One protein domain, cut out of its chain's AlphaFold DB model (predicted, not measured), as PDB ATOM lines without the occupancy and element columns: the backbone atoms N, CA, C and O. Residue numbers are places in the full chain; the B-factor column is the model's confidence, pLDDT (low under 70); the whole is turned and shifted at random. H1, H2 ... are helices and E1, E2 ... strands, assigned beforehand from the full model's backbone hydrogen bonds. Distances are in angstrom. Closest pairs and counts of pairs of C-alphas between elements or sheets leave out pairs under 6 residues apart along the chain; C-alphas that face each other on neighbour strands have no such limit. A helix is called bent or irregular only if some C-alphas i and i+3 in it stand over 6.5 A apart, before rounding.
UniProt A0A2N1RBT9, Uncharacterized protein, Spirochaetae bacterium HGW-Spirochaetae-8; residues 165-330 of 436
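Overview. This is residues 165 to 330 of the 436 residues of an uncharacterized protein of Spirochaetae bacterium HGW-Spirochaetae-8 (UniProt A0A2N1RBT9). Two helices, H3 and H5, cross in the middle of a helical body, with H1, H2, H4 and the small strand hairpin E1-E2 toward one end and the crossed pair H6 and H7 toward the other. H8 packs on both H3 and H5, and E3 follows it as a short closing strand. The 166 printed residues include eight named helices and three named strands, in the order H1 H2 H3 E1 E2 H4 H5 H6 H7 H8 E3; the class is mostly helix, and the sheet E1 - E2 is antiparallel. The whole is compact, with a radius of gyration of the C-alphas of 16.7 A and spans of 45 by 39 by 28 A.

Arrangement. E1, residues 222 to 225, and E2, residues 228 to 231, form a hairpin at 142 degrees, with N 223 and O 230 at 2.8 A and N 230 and O 223 at 2.8 A. H1, residues 165 to 177, comes closest to E2 at the C-alphas of His 174 and Thr 229, 7.6 A apart. H3, residues 203 to 218, is the hub, touching four helices. It touches H1 with residues 209 to 213 alone, at a steep tilt of 68 degrees, only just short of about perpendicular; the closest C-alphas are those of Val 167 and Tyr 212, 6.6 A. It touches H2, residues 182 to 198, at a steep tilt of 47 degrees, opposite ways, closest at Glu 186 and Leu 210, 6.2 A between C-alphas. H4, residues 233 to 240, is close to H1 but not clearly touching, the C-alphas of Val 167 and Leu 240 being 7.2 A apart. H3 touches H5, residues 244 to 259, about perpendicular at 89 degrees, with the C-alphas of Met 215 and Thr 254 closest at 5.7 A. H8, residues 312 to 322, touches H3 at Pro 204 and Thr 321, 5.1 A between C-alphas, and H5 at Phe 252 and Val 322, 5.7 A. H6, residues 265 to 285, touches H5 at Leu 249 and Phe 276, 7.0 A between C-alphas. H7, residues 291 to 305, touches H6 at a steep tilt of 45 degrees, opposite ways, closest at Pro 271 and Ser 305, 5.1 A between C-alphas. E3, residues 324 to 327, pairs with no named strand and meets H8 only through their link. Every O i to N i+4 pair is within hydrogen-bond range in H1, H3, H4, H5, H7 and H8, against 10 of 13 in H2 and 14 of 17 in H6.

Along the chain. H6 is the longest helix, 30.5 A; H5 is 23.0 A and H3 22.0 A. H2 and H6 are irregular: C-alphas 191 and 194, and 267 and 270, are each 7.1 A apart. H1 begins at C-alpha 165 (-2.187, -45.229, -33.767), and E3 ends at C-alpha 327 (-12.777, -32.263, -22.783).

Size, cuts and confidence. The C-alphas of Gly 226 and Ile 286 are farthest apart, 48.8 A. The printed part has no cut, and no link is long. Confidence is low at residues 260 to 269 and 329 to 330.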
ATOM      1  N   ARG A 165      -3.445 -44.822 -34.414       93.62
ATOM      2  CA  ARG A 165      -2.187 -45.229 -33.767       93.62
ATOM      3  C   ARG A 165      -2.386 -46.491 -32.929       93.62
ATOM      4  O   ARG A 165      -1.532 -47.375 -32.968       93.62
ATOM      5  N   ILE A 166      -3.530 -46.625 -32.252       95.44
ATOM      6  CA  ILE A 166      -3.873 -47.833 -31.488       95.44
ATOM      7  C   ILE A 166      -4.057 -49.024 -32.434       95.44
ATOM      8  O   ILE A 166      -3.477 -50.087 -32.205       95.44
ATOM      9  N   VAL A 167      -4.796 -48.835 -33.533       96.62
ATOM     10  CA  VAL A 167      -4.988 -49.860 -34.576       96.62
ATOM     11  C   VAL A 167      -3.633 -50.342 -35.105       96.62
ATOM     12  O   VAL A 167      -3.345 -51.541 -35.088       96.62
ATOM     13  N   ARG A 168      -2.764 -49.409 -35.508       96.19
ATOM     14  CA  ARG A 168      -1.425 -49.696 -36.043       96.19
ATOM     15  C   ARG A 168      -0.545 -50.437 -35.038       96.19
ATOM     16  O   ARG A 168       0.156 -51.381 -35.403       96.19
ATOM     17  N   ALA A 169      -0.566 -50.026 -33.774       96.69
ATOM     18  CA  ALA A 169       0.199 -50.666 -32.712       96.69
ATOM     19  C   ALA A 169      -0.253 -52.105 -32.456       96.69
ATOM     20  O   ALA A 169       0.584 -53.007 -32.410       96.69
ATOM     21  N   LEU A 170      -1.564 -52.342 -32.366       97.62
ATOM     22  CA  LEU A 170      -2.112 -53.686 -32.189       97.62
ATOM     23  C   LEU A 170      -1.766 -54.599 -33.370       97.62
ATOM     24  O   LEU A 170      -1.335 -55.731 -33.148       97.62
ATOM     25  N   LEU A 171      -1.873 -54.104 -34.609       97.06
ATOM     26  CA  LEU A 171      -1.444 -54.847 -35.798       97.06
ATOM     27  C   LEU A 171       0.039 -55.224 -35.715       97.06
ATOM     28  O   LEU A 171       0.379 -56.392 -35.882       97.06
ATOM     29  N   SER A 172       0.907 -54.269 -35.370       96.62
ATOM     30  CA  SER A 172       2.332 -54.533 -35.149       96.62
ATOM     31  C   SER A 172       2.549 -55.622 -34.088       96.62
ATOM     32  O   SER A 172       3.310 -56.562 -34.310       96.62
ATOM     33  N   LEU A 173       1.878 -55.547 -32.933       96.56
ATOM     34  CA  LEU A 173       2.031 -56.554 -31.877       96.56
ATOM     35  C   LEU A 173       1.599 -57.952 -32.346       96.56
ATOM     36  O   LEU A 173       2.302 -58.928 -32.062       96.56
ATOM     37  N   HIS A 174       0.493 -58.056 -33.090       95.12
ATOM     38  CA  HIS A 174       0.020 -59.325 -33.652       95.12
ATOM     39  C   HIS A 174       0.992 -59.914 -34.677       95.12
ATOM     40  O   HIS A 174       1.267 -61.113 -34.605       95.12
ATOM     41  N   ILE A 175       1.572 -59.089 -35.558       93.69
ATOM     42  CA  ILE A 175       2.596 -59.524 -36.526       93.69
ATOM     43  C   ILE A 175       3.847 -60.005 -35.791       93.69
ATOM     44  O   ILE A 175       4.427 -61.037 -36.133       93.69
ATOM     45  N   HIS A 176       4.275 -59.261 -34.766       93.56
ATOM     46  CA  HIS A 176       5.648 -59.371 -34.290       93.56
ATOM     47  C   HIS A 176       5.851 -60.156 -32.990       93.56
ATOM     48  O   HIS A 176       6.989 -60.527 -32.683       93.56
ATOM     49  N   THR A 177       4.793 -60.430 -32.221       86.81
ATOM     50  CA  THR A 177       4.913 -61.052 -30.882       86.81
ATOM     51  C   THR A 177       4.036 -62.279 -30.661       86.81
ATOM     52  O   THR A 177       4.014 -62.817 -29.553       86.81
ATOM     53  N   THR A 178       3.357 -62.773 -31.704       79.94
ATOM     54  CA  THR A 178       2.495 -63.970 -31.650       79.94
ATOM     55  C   THR A 178       1.516 -63.939 -30.471       79.94
ATOM     56  O   THR A 178       1.571 -64.770 -29.563       79.94
ATOM     57  N   LEU A 179       0.602 -62.966 -30.478       90.31
ATOM     58  CA  LEU A 179      -0.419 -62.838 -29.431       90.31
ATOM     59  C   LEU A 179      -1.419 -64.012 -29.433       90.31
ATOM     60  O   LEU A 179      -1.935 -64.392 -28.381       90.31
ATOM     61  N   GLY A 180      -1.618 -64.651 -30.589       89.38
ATOM     62  CA  GLY A 180      -2.514 -65.794 -30.761       89.38
ATOM     63  C   GLY A 180      -3.981 -65.377 -30.865       89.38
ATOM     64  O   GLY A 180      -4.280 -64.274 -31.321       89.38
ATOM     65  N   THR A 181      -4.875 -66.282 -30.463       93.06
ATOM     66  CA  THR A 181      -6.337 -66.109 -30.528       93.06
ATOM     67  C   THR A 181      -6.815 -64.866 -29.783       93.06
ATOM     68  O   THR A 181      -6.095 -64.317 -28.943       93.06
ATOM     69  N   ARG A 182      -8.058 -64.447 -30.031       92.94
ATOM     70  CA  ARG A 182      -8.680 -63.280 -29.396       92.94
ATOM     71  C   ARG A 182      -8.508 -63.299 -27.878       92.94
ATOM     72  O   ARG A 182      -7.885 -62.397 -27.327       92.94
ATOM     73  N   GLU A 183      -8.960 -64.355 -27.210       91.50
ATOM     74  CA  GLU A 183      -8.881 -64.463 -25.745       91.50
ATOM     75  C   GLU A 183      -7.442 -64.438 -25.216       91.50
ATOM     76  O   GLU A 183      -7.153 -63.824 -24.187       91.50
ATOM     77  N   LYS A 184      -6.518 -65.109 -25.916       94.12
ATOM     78  CA  LYS A 184      -5.107 -65.136 -25.522       94.12
ATOM     79  C   LYS A 184      -4.475 -63.757 -25.690       94.12
ATOM     80  O   LYS A 184      -3.749 -63.312 -24.804       94.12
ATOM     81  N   SER A 185      -4.785 -63.077 -26.792       95.38
ATOM     82  CA  SER A 185      -4.275 -61.743 -27.081       95.38
ATOM     83  C   SER A 185      -4.725 -60.722 -26.040       95.38
ATOM     84  O   SER A 185      -3.881 -59.981 -25.554       95.38
ATOM     85  N   GLU A 186      -5.989 -60.743 -25.601       95.00
ATOM     86  CA  GLU A 186      -6.485 -59.831 -24.557       95.00
ATOM     87  C   GLU A 186      -5.710 -60.001 -23.238       95.00
ATOM     88  O   GLU A 186      -5.238 -59.019 -22.666       95.00
ATOM     89  N   LYS A 187      -5.469 -61.248 -22.803       94.12
ATOM     90  CA  LYS A 187      -4.681 -61.540 -21.590       94.12
ATOM     91  C   LYS A 187      -3.238 -61.043 -21.698       94.12
ATOM     92  O   LYS A 187      -2.699 -60.478 -20.746       94.12
ATOM     93  N   VAL A 188      -2.595 -61.267 -22.844       94.75
ATOM     94  CA  VAL A 188      -1.200 -60.854 -23.068       94.75
ATOM     95  C   VAL A 188      -1.087 -59.333 -23.180       94.75
ATOM     96  O   VAL A 188      -0.152 -58.754 -22.631       94.75
ATOM     97  N   LEU A 189      -2.037 -58.674 -23.851       95.12
ATOM     98  CA  LEU A 189      -2.091 -57.216 -23.935       95.12
ATOM     99  C   LEU A 189      -2.201 -56.611 -22.534       95.12
ATOM    100  O   LEU A 189      -1.330 -55.825 -22.162       95.12
ATOM    101  N   ALA A 190      -3.188 -57.055 -21.749       91.69
ATOM    102  CA  ALA A 190      -3.432 -56.558 -20.397       91.69
ATOM    103  C   ALA A 190      -2.224 -56.718 -19.466       91.69
ATOM    104  O   ALA A 190      -1.902 -55.815 -18.706       91.69
ATOM    105  N   THR A 191      -1.521 -57.850 -19.545       90.69
ATOM    106  CA  THR A 191      -0.412 -58.148 -18.622       90.69
ATOM    107  C   THR A 191       0.939 -57.583 -19.052       90.69
ATOM    108  O   THR A 191       1.782 -57.332 -18.195       90.69
ATOM    109  N   LYS A 192       1.189 -57.418 -20.358       91.88
ATOM    110  CA  LYS A 192       2.540 -57.126 -20.870       91.88
ATOM    111  C   LYS A 192       2.648 -55.829 -21.661       91.88
ATOM    112  O   LYS A 192       3.665 -55.145 -21.547       91.88
ATOM    113  N   TYR A 193       1.661 -55.517 -22.499       94.62
ATOM    114  CA  TYR A 193       1.822 -54.488 -23.533       94.62
ATOM    115  C   TYR A 193       1.044 -53.206 -23.272       94.62
ATOM    116  O   TYR A 193       1.485 -52.170 -23.745       94.62
ATOM    117  N   ILE A 194      -0.051 -53.232 -22.509       92.75
ATOM    118  CA  ILE A 194      -0.825 -52.018 -22.224       92.75
ATOM    119  C   ILE A 194       0.056 -50.951 -21.567       92.75
ATOM    120  O   ILE A 194       0.293 -49.906 -22.168       92.75
ATOM    121  N   GLN A 195       0.651 -51.262 -20.415       91.38
ATOM    122  CA  GLN A 195       1.487 -50.293 -19.711       91.38
ATOM    123  C   GLN A 195       2.776 -49.956 -20.473       91.38
ATOM    124  O   GLN A 195       3.193 -48.803 -20.513       91.38
ATOM    125  N   SER A 196       3.424 -50.953 -21.086       93.00
ATOM    126  CA  SER A 196       4.727 -50.748 -21.735       93.00
ATOM    127  C   SER A 196       4.639 -50.014 -23.073       93.00
ATOM    128  O   SER A 196       5.549 -49.253 -23.392       93.00
ATOM    129  N   VAL A 197       3.563 -50.216 -23.842       94.81
ATOM    130  CA  VAL A 197       3.373 -49.594 -25.159       94.81
ATOM    131  C   VAL A 197       2.529 -48.331 -25.057       94.81
ATOM    132  O   VAL A 197       2.905 -47.329 -25.651       94.81
ATOM    133  N   PHE A 198       1.417 -48.346 -24.324       93.00
ATOM    134  CA  PHE A 198       0.449 -47.242 -24.329       93.00
ATOM    135  C   PHE A 198       0.574 -46.304 -23.119       93.00
ATOM    136  O   PHE A 198      -0.050 -45.249 -23.100       93.00
ATOM    137  N   GLY A 199       1.383 -46.661 -22.115       84.69
ATOM    138  CA  GLY A 199       1.773 -45.768 -21.018       84.69
ATOM    139  C   GLY A 199       0.672 -45.387 -20.019       84.69
ATOM    140  O   GLY A 199       0.958 -44.637 -19.088       84.69
ATOM    141  N   GLN A 200      -0.555 -45.888 -20.190       77.94
ATOM    142  CA  GLN A 200      -1.715 -45.595 -19.343       77.94
ATOM    143  C   GLN A 200      -2.301 -46.878 -18.738       77.94
ATOM    144  O   GLN A 200      -2.369 -47.908 -19.411       77.94
ATOM    145  N   ASP A 201      -2.751 -46.775 -17.483       76.88
ATOM    146  CA  ASP A 201      -3.293 -47.880 -16.669       76.88
ATOM    147  C   ASP A 201      -4.698 -47.570 -16.113       76.88
ATOM    148  O   ASP A 201      -5.133 -48.134 -15.108       76.88
ATOM    149  N   ASP A 202      -5.431 -46.627 -16.715       84.94
ATOM    150  CA  ASP A 202      -6.810 -46.369 -16.307       84.94
ATOM    151  C   ASP A 202      -7.767 -47.403 -16.917       84.94
ATOM    152  O   ASP A 202      -7.699 -47.738 -18.099       84.94
ATOM    153  N   ALA A 203      -8.688 -47.921 -16.100       86.50
ATOM    154  CA  ALA A 203      -9.588 -48.998 -16.514       86.50
ATOM    155  C   ALA A 203     -10.392 -48.700 -17.807       86.50
ATOM    156  O   ALA A 203     -10.483 -49.600 -18.647       86.50
ATOM    157  N   PRO A 204     -10.942 -47.484 -18.028       85.25
ATOM    158  CA  PRO A 204     -11.616 -47.147 -19.284       85.25
ATOM    159  C   PRO A 204     -10.697 -47.215 -20.507       85.25
ATOM    160  O   PRO A 204     -11.093 -47.764 -21.538       85.25
ATOM    161  N   PHE A 205      -9.470 -46.702 -20.410       88.00
ATOM    162  CA  PHE A 205      -8.496 -46.766 -21.496       88.00
ATOM    163  C   PHE A 205      -8.051 -48.199 -21.785       88.00
ATOM    164  O   PHE A 205      -8.018 -48.601 -22.949       88.00
ATOM    165  N   ILE A 206      -7.782 -48.997 -20.747       92.12
ATOM    166  CA  ILE A 206      -7.464 -50.427 -20.877       92.12
ATOM    167  C   ILE A 206      -8.551 -51.134 -21.682       92.12
ATOM    168  O   ILE A 206      -8.263 -51.781 -22.692       92.12
ATOM    169  N   GLU A 207      -9.806 -50.976 -21.266       92.19
ATOM    170  CA  GLU A 207     -10.934 -51.610 -21.942       92.19
ATOM    171  C   GLU A 207     -11.096 -51.083 -23.372       92.19
ATOM    172  O   GLU A 207     -11.397 -51.857 -24.282       92.19
ATOM    173  N   ARG A 208     -10.802 -49.801 -23.620       92.62
ATOM    174  CA  ARG A 208     -10.772 -49.233 -24.970       92.62
ATOM    175  C   ARG A 208      -9.725 -49.918 -25.852       92.62
ATOM    176  O   ARG A 208     -10.046 -50.285 -26.980       92.62
ATOM    177  N   ILE A 209      -8.502 -50.159 -25.366       95.12
ATOM    178  CA  ILE A 209      -7.471 -50.910 -26.112       95.12
ATOM    179  C   ILE A 209      -7.943 -52.335 -26.422       95.12
ATOM    180  O   ILE A 209      -7.807 -52.809 -27.556       95.12
ATOM    181  N   LEU A 210      -8.538 -53.018 -25.440       95.19
ATOM    182  CA  LEU A 210      -9.102 -54.353 -25.649       95.19
ATOM    183  C   LEU A 210     -10.248 -54.323 -26.665       95.19
ATOM    184  O   LEU A 210     -10.364 -55.229 -27.491       95.19
ATOM    185  N   LEU A 211     -11.047 -53.259 -26.678       95.19
ATOM    186  CA  LEU A 211     -12.110 -53.056 -27.648       95.19
ATOM    187  C   LEU A 211     -11.572 -52.901 -29.078       95.19
ATOM    188  O   LEU A 211     -12.093 -53.557 -29.982       95.19
ATOM    189  N   TYR A 212     -10.495 -52.136 -29.291       97.06
ATOM    190  CA  TYR A 212      -9.807 -52.106 -30.590       97.06
ATOM    191  C   TYR A 212      -9.326 -53.499 -31.000       97.06
ATOM    192  O   TYR A 212      -9.500 -53.901 -32.150       97.06
ATOM    193  N   ASN A 213      -8.752 -54.266 -30.069       97.00
ATOM    194  CA  ASN A 213      -8.310 -55.627 -30.362       97.00
ATOM    195  C   ASN A 213      -9.488 -56.507 -30.812       97.00
ATOM    196  O   ASN A 213      -9.398 -57.181 -31.834       97.00
ATOM    197  N   ARG A 214     -10.626 -56.446 -30.112       95.69
ATOM    198  CA  ARG A 214     -11.856 -57.164 -30.486       95.69
ATOM    199  C   ARG A 214     -12.384 -56.738 -31.852       95.69
ATOM    200  O   ARG A 214     -12.795 -57.605 -32.621       95.69
ATOM    201  N   MET A 215     -12.332 -55.444 -32.160       95.81
ATOM    202  CA  MET A 215     -12.738 -54.889 -33.452       95.81
ATOM    203  C   MET A 215     -11.907 -55.498 -34.590       95.81
ATOM    204  O   MET A 215     -12.472 -55.925 -35.593       95.81
ATOM    205  N   LEU A 216     -10.587 -55.650 -34.416       97.38
ATOM    206  CA  LEU A 216      -9.726 -56.284 -35.425       97.38
ATOM    207  C   LEU A 216     -10.147 -57.731 -35.749       97.38
ATOM    208  O   LEU A 216     -10.092 -58.144 -36.912       97.38
ATOM    209  N   PHE A 217     -10.592 -58.502 -34.752       95.38
ATOM    210  CA  PHE A 217     -11.157 -59.841 -34.978       95.38
ATOM    211  C   PHE A 217     -12.570 -59.781 -35.580       95.38
ATOM    212  O   PHE A 217     -12.881 -60.544 -36.496       95.38
ATOM    213  N   GLY A 218     -13.422 -58.870 -35.097       91.94
ATOM    214  CA  GLY A 218     -14.796 -58.680 -35.581       91.94
ATOM    215  C   GLY A 218     -14.861 -58.345 -37.073       91.94
ATOM    216  O   GLY A 218     -15.618 -58.974 -37.816       91.94
ATOM    217  N   GLU A 219     -13.970 -57.460 -37.523       93.44
ATOM    218  CA  GLU A 219     -13.823 -57.037 -38.923       93.44
ATOM    219  C   GLU A 219     -13.035 -58.038 -39.790       93.44
ATOM    220  O   GLU A 219     -12.813 -57.830 -40.991       93.44
ATOM    221  N   LYS A 220     -12.634 -59.177 -39.206       94.75
ATOM    222  CA  LYS A 220     -11.828 -60.232 -39.842       94.75
ATOM    223  C   LYS A 220     -10.506 -59.714 -40.420       94.75
ATOM    224  O   LYS A 220     -10.022 -60.242 -41.419       94.75
ATOM    225  N   ILE A 221      -9.936 -58.680 -39.805       96.56
ATOM    226  CA  ILE A 221      -8.558 -58.251 -40.071       96.56
ATOM    227  C   ILE A 221      -7.609 -59.271 -39.449       96.56
ATOM    228  O   ILE A 221      -6.644 -59.691 -40.078       96.56
ATOM    229  N   LEU A 222      -7.934 -59.713 -38.234       95.75
ATOM    230  CA  LEU A 222      -7.305 -60.835 -37.555       95.75
ATOM    231  C   LEU A 222      -8.177 -62.080 -37.719       95.75
ATOM    232  O   LEU A 222      -9.340 -62.097 -37.315       95.75
ATOM    233  N   ILE A 223      -7.615 -63.124 -38.323       94.69
ATOM    234  CA  ILE A 223      -8.300 -64.388 -38.602       94.69
ATOM    235  C   ILE A 223      -7.598 -65.494 -37.823       94.69
ATOM    236  O   ILE A 223      -6.418 -65.773 -38.046       94.69
ATOM    237  N   GLU A 224      -8.327 -66.139 -36.919       92.56
ATOM    238  CA  GLU A 224      -7.793 -67.242 -36.124       92.56
ATOM    239  C   GLU A 224      -7.502 -68.467 -37.002       92.56
ATOM    240  O   GLU A 224      -8.324 -68.905 -37.808       92.56
ATOM    241  N   GLN A 225      -6.309 -69.031 -36.827       87.00
ATOM    242  CA  GLN A 225      -5.842 -70.259 -37.462       87.00
ATOM    243  C   GLN A 225      -5.290 -71.185 -36.374       87.00
ATOM    244  O   GLN A 225      -4.096 -71.181 -36.043       87.00
ATOM    245  N   GLY A 226      -6.192 -71.950 -35.756       85.00
ATOM    246  CA  GLY A 226      -5.873 -72.808 -34.617       85.00
ATOM    247  C   GLY A 226      -5.387 -71.992 -33.416       85.00
ATOM    248  O   GLY A 226      -6.171 -71.311 -32.767       85.00
ATOM    249  N   ARG A 227      -4.086 -72.069 -33.107       81.69
ATOM    250  CA  ARG A 227      -3.450 -71.324 -31.997       81.69
ATOM    251  C   ARG A 227      -2.753 -70.030 -32.433       81.69
ATOM    252  O   ARG A 227      -2.165 -69.344 -31.595       81.69
ATOM    253  N   SER A 228      -2.782 -69.732 -33.726       83.19
ATOM    254  CA  SER A 228      -2.137 -68.573 -34.342       83.19
ATOM    255  C   SER A 228      -3.171 -67.661 -34.994       83.19
ATOM    256  O   SER A 228      -4.346 -68.019 -35.086       83.19
ATOM    257  N   THR A 229      -2.731 -66.491 -35.444       90.19
ATOM    258  CA  THR A 229      -3.597 -65.494 -36.076       90.19
ATOM    259  C   THR A 229      -2.939 -65.028 -37.358       90.19
ATOM    260  O   THR A 229      -1.760 -64.676 -37.360       90.19
ATOM    261  N   ARG A 230      -3.703 -65.036 -38.448       90.94
ATOM    262  CA  ARG A 230      -3.302 -64.484 -39.741       90.94
ATOM    263  C   ARG A 230      -3.891 -63.089 -39.893       90.94
ATOM    264  O   ARG A 230      -5.040 -62.869 -39.513       90.94
ATOM    265  N   ILE A 231      -3.129 -62.178 -40.487       92.94
ATOM    266  CA  ILE A 231      -3.586 -60.820 -40.787       92.94
ATOM    267  C   ILE A 231      -4.002 -60.707 -42.252       92.94
ATOM    268  O   ILE A 231      -3.302 -61.181 -43.147       92.94
ATOM    269  N   ASP A 232      -5.141 -60.063 -42.491       94.88
ATOM    270  CA  ASP A 232      -5.558 -59.584 -43.806       94.88
ATOM    271  C   ASP A 232      -5.101 -58.127 -43.983       94.88
ATOM    272  O   ASP A 232      -5.700 -57.193 -43.444       94.88
ATOM    273  N   ILE A 233      -4.009 -57.943 -44.729       91.56
ATOM    274  CA  ILE A 233      -3.365 -56.636 -44.927       91.56
ATOM    275  C   ILE A 233      -4.301 -55.671 -45.657       91.56
ATOM    276  O   ILE A 233      -4.354 -54.497 -45.308       91.56
ATOM    277  N   ASN A 234      -5.084 -56.146 -46.627       92.81
ATOM    278  CA  ASN A 234      -5.981 -55.279 -47.390       92.81
ATOM    279  C   ASN A 234      -7.090 -54.717 -46.495       92.81
ATOM    280  O   ASN A 234      -7.391 -53.525 -46.558       92.81
ATOM    281  N   ARG A 235      -7.660 -55.549 -45.614       95.44
ATOM    282  CA  ARG A 235      -8.632 -55.081 -44.614       95.44
ATOM    283  C   ARG A 235      -7.992 -54.157 -43.580       95.44
ATOM    284  O   ARG A 235      -8.615 -53.172 -43.199       95.44
ATOM    285  N   ALA A 236      -6.758 -54.440 -43.156       94.94
ATOM    286  CA  ALA A 236      -6.015 -53.559 -42.257       94.94
ATOM    287  C   ALA A 236      -5.807 -52.162 -42.870       94.94
ATOM    288  O   ALA A 236      -6.081 -51.165 -42.207       94.94
ATOM    289  N   GLN A 237      -5.410 -52.083 -44.146       93.31
ATOM    290  CA  GLN A 237      -5.290 -50.818 -44.886       93.31
ATOM    291  C   GLN A 237      -6.636 -50.096 -45.018       93.31
ATOM    292  O   GLN A 237      -6.734 -48.891 -44.784       93.31
ATOM    293  N   ALA A 238      -7.694 -50.835 -45.360       94.44
ATOM    294  CA  ALA A 238      -9.036 -50.273 -45.481       94.44
ATOM    295  C   ALA A 238      -9.551 -49.697 -44.152       94.44
ATOM    296  O   ALA A 238     -10.275 -48.711 -44.172       94.44
ATOM    297  N   LEU A 239      -9.170 -50.284 -43.011       94.75
ATOM    298  CA  LEU A 239      -9.503 -49.755 -41.690       94.75
ATOM    299  C   LEU A 239      -8.623 -48.551 -41.314       94.75
ATOM    300  O   LEU A 239      -9.141 -47.556 -40.829       94.75
ATOM    301  N   LEU A 240      -7.307 -48.610 -41.548       93.38
ATOM    302  CA  LEU A 240      -6.377 -47.513 -41.228       93.38
ATOM    303  C   LEU A 240      -6.626 -46.237 -42.050       93.38
ATOM    304  O   LEU A 240      -6.235 -45.157 -41.620       93.38
ATOM    305  N   SER A 241      -7.279 -46.355 -43.208       92.38
ATOM    306  CA  SER A 241      -7.677 -45.219 -44.056       92.38
ATOM    307  C   SER A 241      -8.998 -44.557 -43.643       92.38
ATOM    308  O   SER A 241      -9.391 -43.562 -44.251       92.38
ATOM    309  N   LYS A 242      -9.688 -45.091 -42.629       93.19
ATOM    310  CA  LYS A 242     -10.933 -44.522 -42.103       93.19
ATOM    311  C   LYS A 242     -10.679 -43.251 -41.311       93.19
ATOM    312  O   LYS A 242      -9.684 -43.144 -40.593       93.19
ATOM    313  N   ASP A 243     -11.607 -42.302 -41.412       92.19
ATOM    314  CA  ASP A 243     -11.562 -41.119 -40.562       92.19
ATOM    315  C   ASP A 243     -11.837 -41.487 -39.085       92.19
ATOM    316  O   ASP A 243     -12.409 -42.548 -38.792       92.19
ATOM    317  N   PRO A 244     -11.438 -40.633 -38.124       92.44
ATOM    318  CA  PRO A 244     -11.645 -40.907 -36.705       92.44
ATOM    319  C   PRO A 244     -13.110 -41.165 -36.324       92.44
ATOM    320  O   PRO A 244     -13.368 -41.957 -35.420       92.44
ATOM    321  N   GLY A 245     -14.081 -40.538 -36.992       92.50
ATOM    322  CA  GLY A 245     -15.505 -40.751 -36.739       92.50
ATOM    323  C   GLY A 245     -15.978 -42.130 -37.199       92.50
ATOM    324  O   GLY A 245     -16.663 -42.828 -36.448       92.50
ATOM    325  N   GLU A 246     -15.561 -42.566 -38.392       93.06
ATOM    326  CA  GLU A 246     -15.820 -43.926 -38.882       93.06
ATOM    327  C   GLU A 246     -15.187 -44.987 -37.966       93.06
ATOM    328  O   GLU A 246     -15.860 -45.945 -37.587       93.06
ATOM    329  N   LEU A 247     -13.927 -44.809 -37.548       94.12
ATOM    330  CA  LEU A 247     -13.274 -45.726 -36.600       94.12
ATOM    331  C   LEU A 247     -14.005 -45.784 -35.253       94.12
ATOM    332  O   LEU A 247     -14.197 -46.863 -34.692       94.12
ATOM    333  N   GLN A 248     -14.442 -44.634 -34.738       94.38
ATOM    334  CA  GLN A 248     -15.210 -44.553 -33.497       94.38
ATOM    335  C   GLN A 248     -16.545 -45.308 -33.605       94.38
ATOM    336  O   GLN A 248     -16.958 -45.969 -32.650       94.38
ATOM    337  N   LEU A 249     -17.197 -45.265 -34.772       92.50
ATOM    338  CA  LEU A 249     -18.412 -46.034 -35.038       92.50
ATOM    339  C   LEU A 249     -18.149 -47.550 -35.009       92.50
ATOM    340  O   LEU A 249     -18.925 -48.276 -34.385       92.50
ATOM    341  N   PHE A 250     -17.049 -48.032 -35.601       92.44
ATOM    342  CA  PHE A 250     -16.671 -49.454 -35.520       92.44
ATOM    343  C   PHE A 250     -16.410 -49.905 -34.076       92.44
ATOM    344  O   PHE A 250     -16.824 -51.000 -33.675       92.44
ATOM    345  N   LEU A 251     -15.772 -49.060 -33.260       93.31
ATOM    346  CA  LEU A 251     -15.598 -49.331 -31.829       93.31
ATOM    347  C   LEU A 251     -16.942 -49.426 -31.118       93.31
ATOM    348  O   LEU A 251     -17.171 -50.376 -30.370       93.31
ATOM    349  N   PHE A 252     -17.843 -48.480 -31.379       91.50
ATOM    350  CA  PHE A 252     -19.178 -48.480 -30.793       91.50
ATOM    351  C   PHE A 252     -19.950 -49.763 -31.138       91.50
ATOM    352  O   PHE A 252     -20.470 -50.433 -30.242       91.50
ATOM    353  N   GLN A 253     -19.950 -50.162 -32.414       88.88
ATOM    354  CA  GLN A 253     -20.555 -51.414 -32.882       88.88
ATOM    355  C   GLN A 253     -19.939 -52.639 -32.187       88.88
ATOM    356  O   GLN A 253     -20.660 -53.534 -31.734       88.88
ATOM    357  N   THR A 254     -18.612 -52.664 -32.047       90.88
ATOM    358  CA  THR A 254     -17.888 -53.749 -31.367       90.88
ATOM    359  C   THR A 254     -18.260 -53.837 -29.882       90.88
ATOM    360  O   THR A 254     -18.438 -54.933 -29.337       90.88
ATOM    361  N   ALA A 255     -18.398 -52.695 -29.210       89.31
ATOM    362  CA  ALA A 255     -18.636 -52.641 -27.770       89.31
ATOM    363  C   ALA A 255     -20.042 -53.138 -27.442       89.31
ATOM    364  O   ALA A 255     -20.243 -53.991 -26.579       89.31
ATOM    365  N   LEU A 256     -21.009 -52.690 -28.232       81.50
ATOM    366  CA  LEU A 256     -22.385 -53.130 -28.141       81.50
ATOM    367  C   LEU A 256     -22.542 -54.634 -28.420       81.50
ATOM    368  O   LEU A 256     -23.275 -55.318 -27.702       81.50
ATOM    369  N   ALA A 257     -21.850 -55.166 -29.433       80.19
ATOM    370  CA  ALA A 257     -21.882 -56.598 -29.736       80.19
ATOM    371  C   ALA A 257     -21.396 -57.454 -28.551       80.19
ATOM    372  O   ALA A 257     -21.863 -58.579 -28.377       80.19
ATOM    373  N   SER A 258     -20.501 -56.910 -27.717       74.56
ATOM    374  CA  SER A 258     -20.027 -57.568 -26.494       74.56
ATOM    375  C   SER A 258     -21.097 -57.632 -25.393       74.56
ATOM    376  O   SER A 258     -21.110 -58.588 -24.624       74.56
ATOM    377  N   ILE A 259     -22.016 -56.662 -25.336       71.06
ATOM    378  CA  ILE A 259     -23.084 -56.593 -24.318       71.06
ATOM    379  C   ILE A 259     -24.349 -57.344 -24.765       71.06
ATOM    380  O   ILE A 259     -25.093 -57.862 -23.936       71.06
ATOM    381  N   GLN A 260     -24.599 -57.448 -26.075       66.75
ATOM    382  CA  GLN A 260     -25.797 -58.097 -26.626       66.75
ATOM    383  C   GLN A 260     -25.464 -59.240 -27.609       66.75
ATOM    384  O   GLN A 260     -25.824 -59.160 -28.788       66.75
ATOM    385  N   PRO A 261     -24.831 -60.339 -27.151       58.94
ATOM    386  CA  PRO A 261     -24.302 -61.393 -28.028       58.94
ATOM    387  C   PRO A 261     -25.364 -62.198 -28.806       58.94
ATOM    388  O   PRO A 261     -25.038 -62.839 -29.800       58.94
ATOM    389  N   GLN A 262     -26.632 -62.176 -28.382       53.50
ATOM    390  CA  GLN A 262     -27.712 -63.040 -28.897       53.50
ATOM    391  C   GLN A 262     -28.550 -62.419 -30.033       53.50
ATOM    392  O   GLN A 262     -29.572 -62.977 -30.424       53.50
ATOM    393  N   ALA A 263     -28.182 -61.248 -30.555       47.84
ATOM    394  CA  ALA A 263     -29.076 -60.503 -31.435       47.84
ATOM    395  C   ALA A 263     -28.718 -60.552 -32.935       47.84
ATOM    396  O   ALA A 263     -27.539 -60.528 -33.290       47.84
ATOM    397  N   PRO A 264     -29.718 -60.565 -33.841       46.44
ATOM    398  CA  PRO A 264     -29.486 -60.677 -35.280       46.44
ATOM    399  C   PRO A 264     -28.741 -59.456 -35.850       46.44
ATOM    400  O   PRO A 264     -29.152 -58.313 -35.650       46.44
ATOM    401  N   LYS A 265     -27.659 -59.714 -36.603       52.72
ATOM    402  CA  LYS A 265     -26.691 -58.709 -37.097       52.72
ATOM    403  C   LYS A 265     -27.270 -57.636 -38.036       52.72
ATOM    404  O   LYS A 265     -26.768 -56.524 -38.043       52.72
ATOM    405  N   ILE A 266     -28.296 -57.952 -38.832       45.94
ATOM    406  CA  ILE A 266     -28.719 -57.104 -39.970       45.94
ATOM    407  C   ILE A 266     -29.803 -56.081 -39.581       45.94
ATOM    408  O   ILE A 266     -29.761 -54.944 -40.032       45.94
ATOM    409  N   ALA A 267     -30.745 -56.442 -38.702       47.16
ATOM    410  CA  ALA A 267     -31.846 -55.554 -38.291       47.16
ATOM    411  C   ALA A 267     -31.424 -54.472 -37.275       47.16
ATOM    412  O   ALA A 267     -32.189 -53.564 -36.966       47.16
ATOM    413  N   LYS A 268     -30.204 -54.587 -36.743       55.50
ATOM    414  CA  LYS A 268     -29.670 -53.750 -35.671       55.50
ATOM    415  C   LYS A 268     -28.838 -52.573 -36.180       55.50
ATOM    416  O   LYS A 268     -28.882 -51.507 -35.581       55.50
ATOM    417  N   ASP A 269     -28.132 -52.729 -37.294       66.62
ATOM    418  CA  ASP A 269     -27.073 -51.791 -37.684       66.62
ATOM    419  C   ASP A 269     -27.579 -50.361 -37.962       66.62
ATOM    420  O   ASP A 269     -26.931 -49.377 -37.607       66.62
ATOM    421  N   VAL A 270     -28.788 -50.230 -38.520       76.12
ATOM    422  CA  VAL A 270     -29.353 -48.922 -38.886       76.12
ATOM    423  C   VAL A 270     -29.724 -48.076 -37.654       76.12
ATOM    424  O   VAL A 270     -29.211 -46.958 -37.566       76.12
ATOM    425  N   PRO A 271     -30.527 -48.561 -36.677       83.69
ATOM    426  CA  PRO A 271     -30.766 -47.828 -35.429       83.69
ATOM    427  C   PRO A 271     -29.484 -47.452 -34.675       83.69
ATOM    428  O   PRO A 271     -29.365 -46.327 -34.199       83.69
ATOM    429  N   PHE A 272     -28.487 -48.343 -34.605       84.94
ATOM    430  CA  PHE A 272     -27.235 -48.056 -33.888       84.94
ATOM    431  C   PHE A 272     -26.397 -46.979 -34.560       84.94
ATOM    432  O   PHE A 272     -25.910 -46.059 -33.899       84.94
ATOM    433  N   ARG A 273     -26.238 -47.070 -35.881       89.12
ATOM    434  CA  ARG A 273     -25.516 -46.051 -36.636       89.12
ATOM    435  C   ARG A 273     -26.228 -44.704 -36.550       89.12
ATOM    436  O   ARG A 273     -25.569 -43.692 -36.332       89.12
ATOM    437  N   ALA A 274     -27.556 -44.697 -36.672       91.19
ATOM    438  CA  ALA A 274     -28.354 -43.489 -36.503       91.19
ATOM    439  C   ALA A 274     -28.160 -42.888 -35.103       91.19
ATOM    440  O   ALA A 274     -27.869 -41.700 -35.001       91.19
ATOM    441  N   PHE A 275     -28.234 -43.708 -34.048       93.31
ATOM    442  CA  PHE A 275     -27.976 -43.282 -32.672       93.31
ATOM    443  C   PHE A 275     -26.623 -42.577 -32.545       93.31
ATOM    444  O   PHE A 275     -26.555 -41.445 -32.070       93.31
ATOM    445  N   PHE A 276     -25.552 -43.234 -33.004       93.00
ATOM    446  CA  PHE A 276     -24.193 -42.715 -32.875       93.00
ATOM    447  C   PHE A 276     -24.009 -41.395 -33.631       93.00
ATOM    448  O   PHE A 276     -23.421 -40.457 -33.093       93.00
ATOM    449  N   ILE A 277     -24.545 -41.300 -34.852       93.19
ATOM    450  CA  ILE A 277     -24.489 -40.073 -35.656       93.19
ATOM    451  C   ILE A 277     -25.238 -38.940 -34.950       93.19
ATOM    452  O   ILE A 277     -24.702 -37.839 -34.843       93.19
ATOM    453  N   ILE A 278     -26.448 -39.199 -34.444       94.88
ATOM    454  CA  ILE A 278     -27.261 -38.183 -33.764       94.88
ATOM    455  C   ILE A 278     -26.553 -37.694 -32.498       94.88
ATOM    456  O   ILE A 278     -26.409 -36.487 -32.317       94.88
ATOM    457  N   LEU A 279     -26.065 -38.608 -31.656       95.88
ATOM    458  CA  LEU A 279     -25.364 -38.243 -30.426       95.88
ATOM    459  C   LEU A 279     -24.067 -37.475 -30.714       95.88
ATOM    460  O   LEU A 279     -23.820 -36.451 -30.086       95.88
ATOM    461  N   SER A 280     -23.265 -37.931 -31.680       94.62
ATOM    462  CA  SER A 280     -22.025 -37.240 -32.065       94.62
ATOM    463  C   SER A 280     -22.317 -35.840 -32.595       94.62
ATOM    464  O   SER A 280     -21.684 -34.880 -32.171       94.62
ATOM    465  N   THR A 281     -23.347 -35.705 -33.437       94.00
ATOM    466  CA  THR A 281     -23.784 -34.403 -33.958       94.00
ATOM    467  C   THR A 281     -24.211 -33.474 -32.823       94.00
ATOM    468  O   THR A 281     -23.822 -32.310 -32.825       94.00
ATOM    469  N   LEU A 282     -24.966 -33.966 -31.834       94.00
ATOM    470  CA  LEU A 282     -25.363 -33.165 -30.671       94.00
ATOM    471  C   LEU A 282     -24.144 -32.679 -29.876       94.00
ATOM    472  O   LEU A 282     -24.028 -31.481 -29.639       94.00
ATOM    473  N   LEU A 283     -23.221 -33.581 -29.527       93.56
ATOM    474  CA  LEU A 283     -22.006 -33.253 -28.766       93.56
ATOM    475  C   LEU A 283     -21.070 -32.288 -29.514       93.56
ATOM    476  O   LEU A 283     -20.359 -31.505 -28.887       93.56
ATOM    477  N   ASP A 284     -21.069 -32.334 -30.848       91.00
ATOM    478  CA  ASP A 284     -20.288 -31.425 -31.691       91.00
ATOM    479  C   ASP A 284     -20.978 -30.066 -31.909       91.00
ATOM    480  O   ASP A 284     -20.296 -29.074 -32.171       91.00
ATOM    481  N   THR A 285     -22.312 -30.013 -31.804       90.25
ATOM    482  CA  THR A 285     -23.115 -28.805 -32.061       90.25
ATOM    483  C   THR A 285     -23.268 -27.937 -30.816       90.25
ATOM    484  O   THR A 285     -23.186 -26.715 -30.916       90.25
ATOM    485  N   ILE A 286     -23.489 -28.546 -29.645       89.81
ATOM    486  CA  ILE A 286     -23.709 -27.826 -28.387       89.81
ATOM    487  C   ILE A 286     -22.880 -28.449 -27.254       89.81
ATOM    488  O   ILE A 286     -22.887 -29.670 -27.086       89.81
ATOM    489  N   PRO A 287     -22.152 -27.646 -26.455       89.81
ATOM    490  CA  PRO A 287     -21.388 -28.179 -25.337       89.81
ATOM    491  C   PRO A 287     -22.319 -28.680 -24.230       89.81
ATOM    492  O   PRO A 287     -23.152 -27.942 -23.708       89.81
ATOM    493  N   ILE A 288     -22.142 -29.944 -23.844       91.88
ATOM    494  CA  ILE A 288     -22.897 -30.588 -22.766       91.88
ATOM    495  C   ILE A 288     -21.975 -30.768 -21.561       91.88
ATOM    496  O   ILE A 288     -21.040 -31.563 -21.611       91.88
ATOM    497  N   TYR A 289     -22.238 -30.046 -20.473       89.31
ATOM    498  CA  TYR A 289     -21.310 -29.946 -19.336       89.31
ATOM    499  C   TYR A 289     -21.556 -30.953 -18.208       89.31
ATOM    500  O   TYR A 289     -20.678 -31.201 -17.384       89.31
ATOM    501  N   HIS A 290     -22.770 -31.490 -18.093       88.44
ATOM    502  CA  HIS A 290     -23.192 -32.242 -16.908       88.44
ATOM    503  C   HIS A 290     -23.764 -33.604 -17.288       88.44
ATOM    504  O   HIS A 290     -24.395 -33.747 -18.337       88.44
ATOM    505  N   THR A 291     -23.600 -34.597 -16.410       90.12
ATOM    506  CA  THR A 291     -24.074 -35.979 -16.617       90.12
ATOM    507  C   THR A 291     -25.557 -36.036 -16.970       90.12
ATOM    508  O   THR A 291     -25.978 -36.811 -17.819       90.12
ATOM    509  N   ARG A 292     -26.353 -35.164 -16.356       89.94
ATOM    510  CA  ARG A 292     -27.774 -35.003 -16.647       89.94
ATOM    511  C   ARG A 292     -28.033 -34.594 -18.104       89.94
ATOM    512  O   ARG A 292     -28.856 -35.207 -18.766       89.94
ATOM    513  N   GLY A 293     -27.306 -33.598 -18.614       92.12
ATOM    514  CA  GLY A 293     -27.398 -33.202 -20.020       92.12
ATOM    515  C   GLY A 293     -26.971 -34.341 -20.946       92.12
ATOM    516  O   GLY A 293     -27.625 -34.600 -21.948       92.12
ATOM    517  N   LEU A 294     -25.942 -35.105 -20.569       94.31
ATOM    518  CA  LEU A 294     -25.534 -36.289 -21.327       94.31
ATOM    519  C   LEU A 294     -26.646 -37.354 -21.372       94.31
ATOM    520  O   LEU A 294     -26.915 -37.897 -22.440       94.31
ATOM    521  N   ARG A 295     -27.341 -37.612 -20.254       94.75
ATOM    522  CA  ARG A 295     -28.517 -38.504 -20.219       94.75
ATOM    523  C   ARG A 295     -29.620 -38.011 -21.153       94.75
ATOM    524  O   ARG A 295     -30.129 -38.803 -21.942       94.75
ATOM    525  N   THR A 296     -29.939 -36.716 -21.120       94.25
ATOM    526  CA  THR A 296     -30.911 -36.102 -22.036       94.25
ATOM    527  C   THR A 296     -30.494 -36.296 -23.498       94.25
ATOM    528  O   THR A 296     -31.303 -36.764 -24.294       94.25
ATOM    529  N   ALA A 297     -29.228 -36.053 -23.855       95.38
ATOM    530  CA  ALA A 297     -28.733 -36.272 -25.218       95.38
ATOM    531  C   ALA A 297     -28.809 -37.746 -25.650       95.38
ATOM    532  O   ALA A 297     -29.221 -38.038 -26.774       95.38
ATOM    533  N   CYS A 298     -28.473 -38.682 -24.757       95.31
ATOM    534  CA  CYS A 298     -28.618 -40.116 -25.005       95.31
ATOM    535  C   CYS A 298     -30.082 -40.512 -25.228       95.31
ATOM    536  O   CYS A 298     -30.367 -41.245 -26.172       95.31
ATOM    537  N   LEU A 299     -31.019 -40.015 -24.415       94.44
ATOM    538  CA  LEU A 299     -32.451 -40.269 -24.613       94.44
ATOM    539  C   LEU A 299     -32.944 -39.682 -25.939       94.44
ATOM    540  O   LEU A 299     -33.639 -40.359 -26.691       94.44
ATOM    541  N   MET A 300     -32.530 -38.459 -26.276       94.56
ATOM    542  CA  MET A 300     -32.888 -37.832 -27.548       94.56
ATOM    543  C   MET A 300     -32.392 -38.649 -28.743       94.56
ATOM    544  O   MET A 300     -33.161 -38.940 -29.659       94.56
ATOM    545  N   ALA A 301     -31.126 -39.073 -28.717       94.75
ATOM    546  CA  ALA A 301     -30.562 -39.936 -29.746       94.75
ATOM    547  C   ALA A 301     -31.270 -41.299 -29.795       94.75
ATOM    548  O   ALA A 301     -31.550 -41.796 -30.885       94.75
ATOM    549  N   SER A 302     -31.605 -41.881 -28.641       92.38
ATOM    550  CA  SER A 302     -32.328 -43.153 -28.501       92.38
ATOM    551  C   SER A 302     -33.707 -43.101 -29.149       92.38
ATOM    552  O   SER A 302     -33.969 -43.882 -30.062       92.38
ATOM    553  N   TYR A 303     -34.551 -42.139 -28.775       91.81
ATOM    554  CA  TYR A 303     -35.894 -41.999 -29.344       91.81
ATOM    555  C   TYR A 303     -35.847 -41.673 -30.836       91.81
ATOM    556  O   TYR A 303     -36.539 -42.300 -31.639       91.81
ATOM    557  N   ARG A 304     -34.955 -40.764 -31.246       90.50
ATOM    558  CA  ARG A 304     -34.825 -40.365 -32.653       90.50
ATOM    559  C   ARG A 304     -34.332 -41.499 -33.554       90.50
ATOM    560  O   ARG A 304     -34.746 -41.586 -34.708       90.50
ATOM    561  N   SER A 305     -33.462 -42.366 -33.039       90.25
ATOM    562  CA  SER A 305     -32.956 -43.548 -33.751       90.25
ATOM    563  C   SER A 305     -33.799 -44.807 -33.546       90.25
ATOM    564  O   SER A 305     -33.535 -45.821 -34.194       90.25
ATOM    565  N   ARG A 306     -34.807 -44.750 -32.664       87.50
ATOM    566  CA  ARG A 306     -35.596 -45.897 -32.190       87.50
ATOM    567  C   ARG A 306     -34.729 -47.009 -31.602       87.50
ATOM    568  O   ARG A 306     -35.027 -48.195 -31.754       87.50
ATOM    569  N   LEU A 307     -33.639 -46.629 -30.941       87.06
ATOM    570  CA  LEU A 307     -32.760 -47.557 -30.256       87.06
ATOM    571  C   LEU A 307     -33.126 -47.629 -28.767       87.06
ATOM    572  O   LEU A 307     -32.776 -46.704 -28.037       87.06
ATOM    573  N   PRO A 308     -33.770 -48.701 -28.274       84.69
ATOM    574  CA  PRO A 308     -34.114 -48.797 -26.860       84.69
ATOM    575  C   PRO A 308     -32.861 -48.946 -25.986       84.69
ATOM    576  O   PRO A 308     -32.016 -49.812 -26.231       84.69
ATOM    577  N   ILE A 309     -32.776 -48.132 -24.932       86.56
ATOM    578  CA  ILE A 309     -31.736 -48.211 -23.900       86.56
ATOM    579  C   ILE A 309     -32.371 -48.779 -22.629       86.56
ATOM    580  O   ILE A 309     -33.224 -48.138 -22.024       86.56
ATOM    581  N   ALA A 310     -31.964 -49.987 -22.230       83.31
ATOM    582  CA  ALA A 310     -32.523 -50.662 -21.056       83.31
ATOM    583  C   ALA A 310     -32.002 -50.079 -19.732       83.31
ATOM    584  O   ALA A 310     -32.780 -49.822 -18.819       83.31
ATOM    585  N   ASN A 311     -30.688 -49.858 -19.640       88.62
ATOM    586  CA  ASN A 311     -30.034 -49.253 -18.484       88.62
ATOM    587  C   ASN A 311     -29.163 -48.084 -18.958       88.62
ATOM    588  O   ASN A 311     -28.168 -48.286 -19.655       88.62
ATOM    589  N   MET A 312     -29.558 -46.860 -18.601       89.94
ATOM    590  CA  MET A 312     -28.877 -45.642 -19.043       89.94
ATOM    591  C   MET A 312     -27.466 -45.512 -18.460       89.94
ATOM    592  O   MET A 312     -26.569 -45.041 -19.153       89.94
ATOM    593  N   ASP A 313     -27.245 -45.941 -17.218       91.62
ATOM    594  CA  ASP A 313     -25.950 -45.773 -16.550       91.62
ATOM    595  C   ASP A 313     -24.898 -46.724 -17.127       91.62
ATOM    596  O   ASP A 313     -23.792 -46.300 -17.463       91.62
ATOM    597  N   GLU A 314     -25.267 -47.989 -17.345       89.44
ATOM    598  CA  GLU A 314     -24.414 -48.959 -18.048       89.44
ATOM    599  C   GLU A 314     -24.128 -48.519 -19.488       89.44
ATOM    600  O   GLU A 314     -23.007 -48.653 -19.980       89.44
ATOM    601  N   PHE A 315     -25.133 -47.957 -20.165       90.06
ATOM    602  CA  PHE A 315     -24.968 -47.468 -21.525       90.06
ATOM    603  C   PHE A 315     -24.034 -46.255 -21.591       90.06
ATOM    604  O   PHE A 315     -23.169 -46.194 -22.458       90.06
ATOM    605  N   ILE A 316     -24.136 -45.309 -20.655       92.31
ATOM    606  CA  ILE A 316     -23.194 -44.186 -20.565       92.31
ATOM    607  C   ILE A 316     -21.777 -44.690 -20.257       92.31
ATOM    608  O   ILE A 316     -20.829 -44.236 -20.896       92.31
ATOM    609  N   ALA A 317     -21.619 -45.657 -19.348       90.25
ATOM    610  CA  ALA A 317     -20.321 -46.276 -19.074       90.25
ATOM    611  C   ALA A 317     -19.710 -46.910 -20.338       90.25
ATOM    612  O   ALA A 317     -18.523 -46.727 -20.610       90.25
ATOM    613  N   LEU A 318     -20.529 -47.566 -21.168       89.56
ATOM    614  CA  LEU A 318     -20.109 -48.071 -22.477       89.56
ATOM    615  C   LEU A 318     -19.603 -46.951 -23.397       89.56
ATOM    616  O   LEU A 318     -18.592 -47.128 -24.076       89.56
ATOM    617  N   LEU A 319     -20.282 -45.799 -23.433       92.62
ATOM    618  CA  LEU A 319     -19.847 -44.666 -24.252       92.62
ATOM    619  C   LEU A 319     -18.465 -44.155 -23.824       92.62
ATOM    620  O   LEU A 319     -17.646 -43.865 -24.697       92.62
ATOM    621  N   PHE A 320     -18.178 -44.100 -22.517       92.12
ATOM    622  CA  PHE A 320     -16.843 -43.753 -22.009       92.12
ATOM    623  C   PHE A 320     -15.775 -44.732 -22.501       92.12
ATOM    624  O   PHE A 320     -14.764 -44.303 -23.054       92.12
ATOM    625  N   THR A 321     -16.037 -46.038 -22.411       89.94
ATOM    626  CA  THR A 321     -15.146 -47.080 -22.949       89.94
ATOM    627  C   THR A 321     -14.887 -46.914 -24.445       89.94
ATOM    628  O   THR A 321     -13.774 -47.112 -24.927       89.94
ATOM    629  N   VAL A 322     -15.911 -46.538 -25.211       91.94
ATOM    630  CA  VAL A 322     -15.790 -46.358 -26.661       91.94
ATOM    631  C   VAL A 322     -14.979 -45.099 -26.994       91.94
ATOM    632  O   VAL A 322     -14.306 -45.057 -28.024       91.94
ATOM    633  N   GLY A 323     -14.950 -44.095 -26.114       91.75
ATOM    634  CA  GLY A 323     -14.111 -42.898 -26.246       91.75
ATOM    635  C   GLY A 323     -14.839 -41.578 -26.003       91.75
ATOM    636  O   GLY A 323     -14.348 -40.537 -26.439       91.75
ATOM    637  N   LEU A 324     -16.014 -41.603 -25.368       94.31
ATOM    638  CA  LEU A 324     -16.620 -40.402 -24.800       94.31
ATOM    639  C   LEU A 324     -15.750 -39.928 -23.636       94.31
ATOM    640  O   LEU A 324     -15.346 -40.725 -22.795       94.31
ATOM    641  N   THR A 325     -15.467 -38.637 -23.562       92.56
ATOM    642  CA  THR A 325     -14.750 -38.060 -22.427       92.56
ATOM    643  C   THR A 325     -15.204 -36.632 -22.174       92.56
ATOM    644  O   THR A 325     -15.906 -36.037 -22.991       92.56
ATOM    645  N   SER A 326     -14.806 -36.088 -21.032       91.19
ATOM    646  CA  SER A 326     -14.951 -34.672 -20.730       91.19
ATOM    647  C   SER A 326     -13.700 -33.935 -21.210       91.19
ATOM    648  O   SER A 326     -12.599 -34.185 -20.719       91.19
ATOM    649  N   VAL A 327     -13.857 -33.064 -22.205       87.88
ATOM    650  CA  VAL A 327     -12.777 -32.263 -22.783       87.88
ATOM    651  C   VAL A 327     -12.854 -30.826 -22.281       87.88
ATOM    652  O   VAL A 327     -13.931 -30.244 -22.164       87.88
ATOM    653  N   GLN A 328     -11.695 -30.235 -22.007       82.56
ATOM    654  CA  GLN A 328     -11.548 -28.791 -21.838       82.56
ATOM    655  C   GLN A 328     -11.026 -28.201 -23.147       82.56
ATOM    656  O   GLN A 328     -10.299 -28.877 -23.883       82.56
ATOM    657  N   LYS A 329     -11.360 -26.938 -23.449       68.69
ATOM    658  CA  LYS A 329     -10.704 -26.243 -24.564       68.69
ATOM    659  C   LYS A 329      -9.191 -26.268 -24.320       68.69
ATOM    660  O   LYS A 329      -8.761 -25.904 -23.224       68.69
ATOM    661  N   PRO A 330      -8.379 -26.708 -25.298       59.97
ATOM    662  CA  PRO A 330      -6.942 -26.777 -25.105       59.97
ATOM    663  C   PRO A 330      -6.409 -25.377 -24.788       59.97
ATOM    664  O   PRO A 330      -6.701 -24.410 -25.497       59.97
TER     665      PRO A 330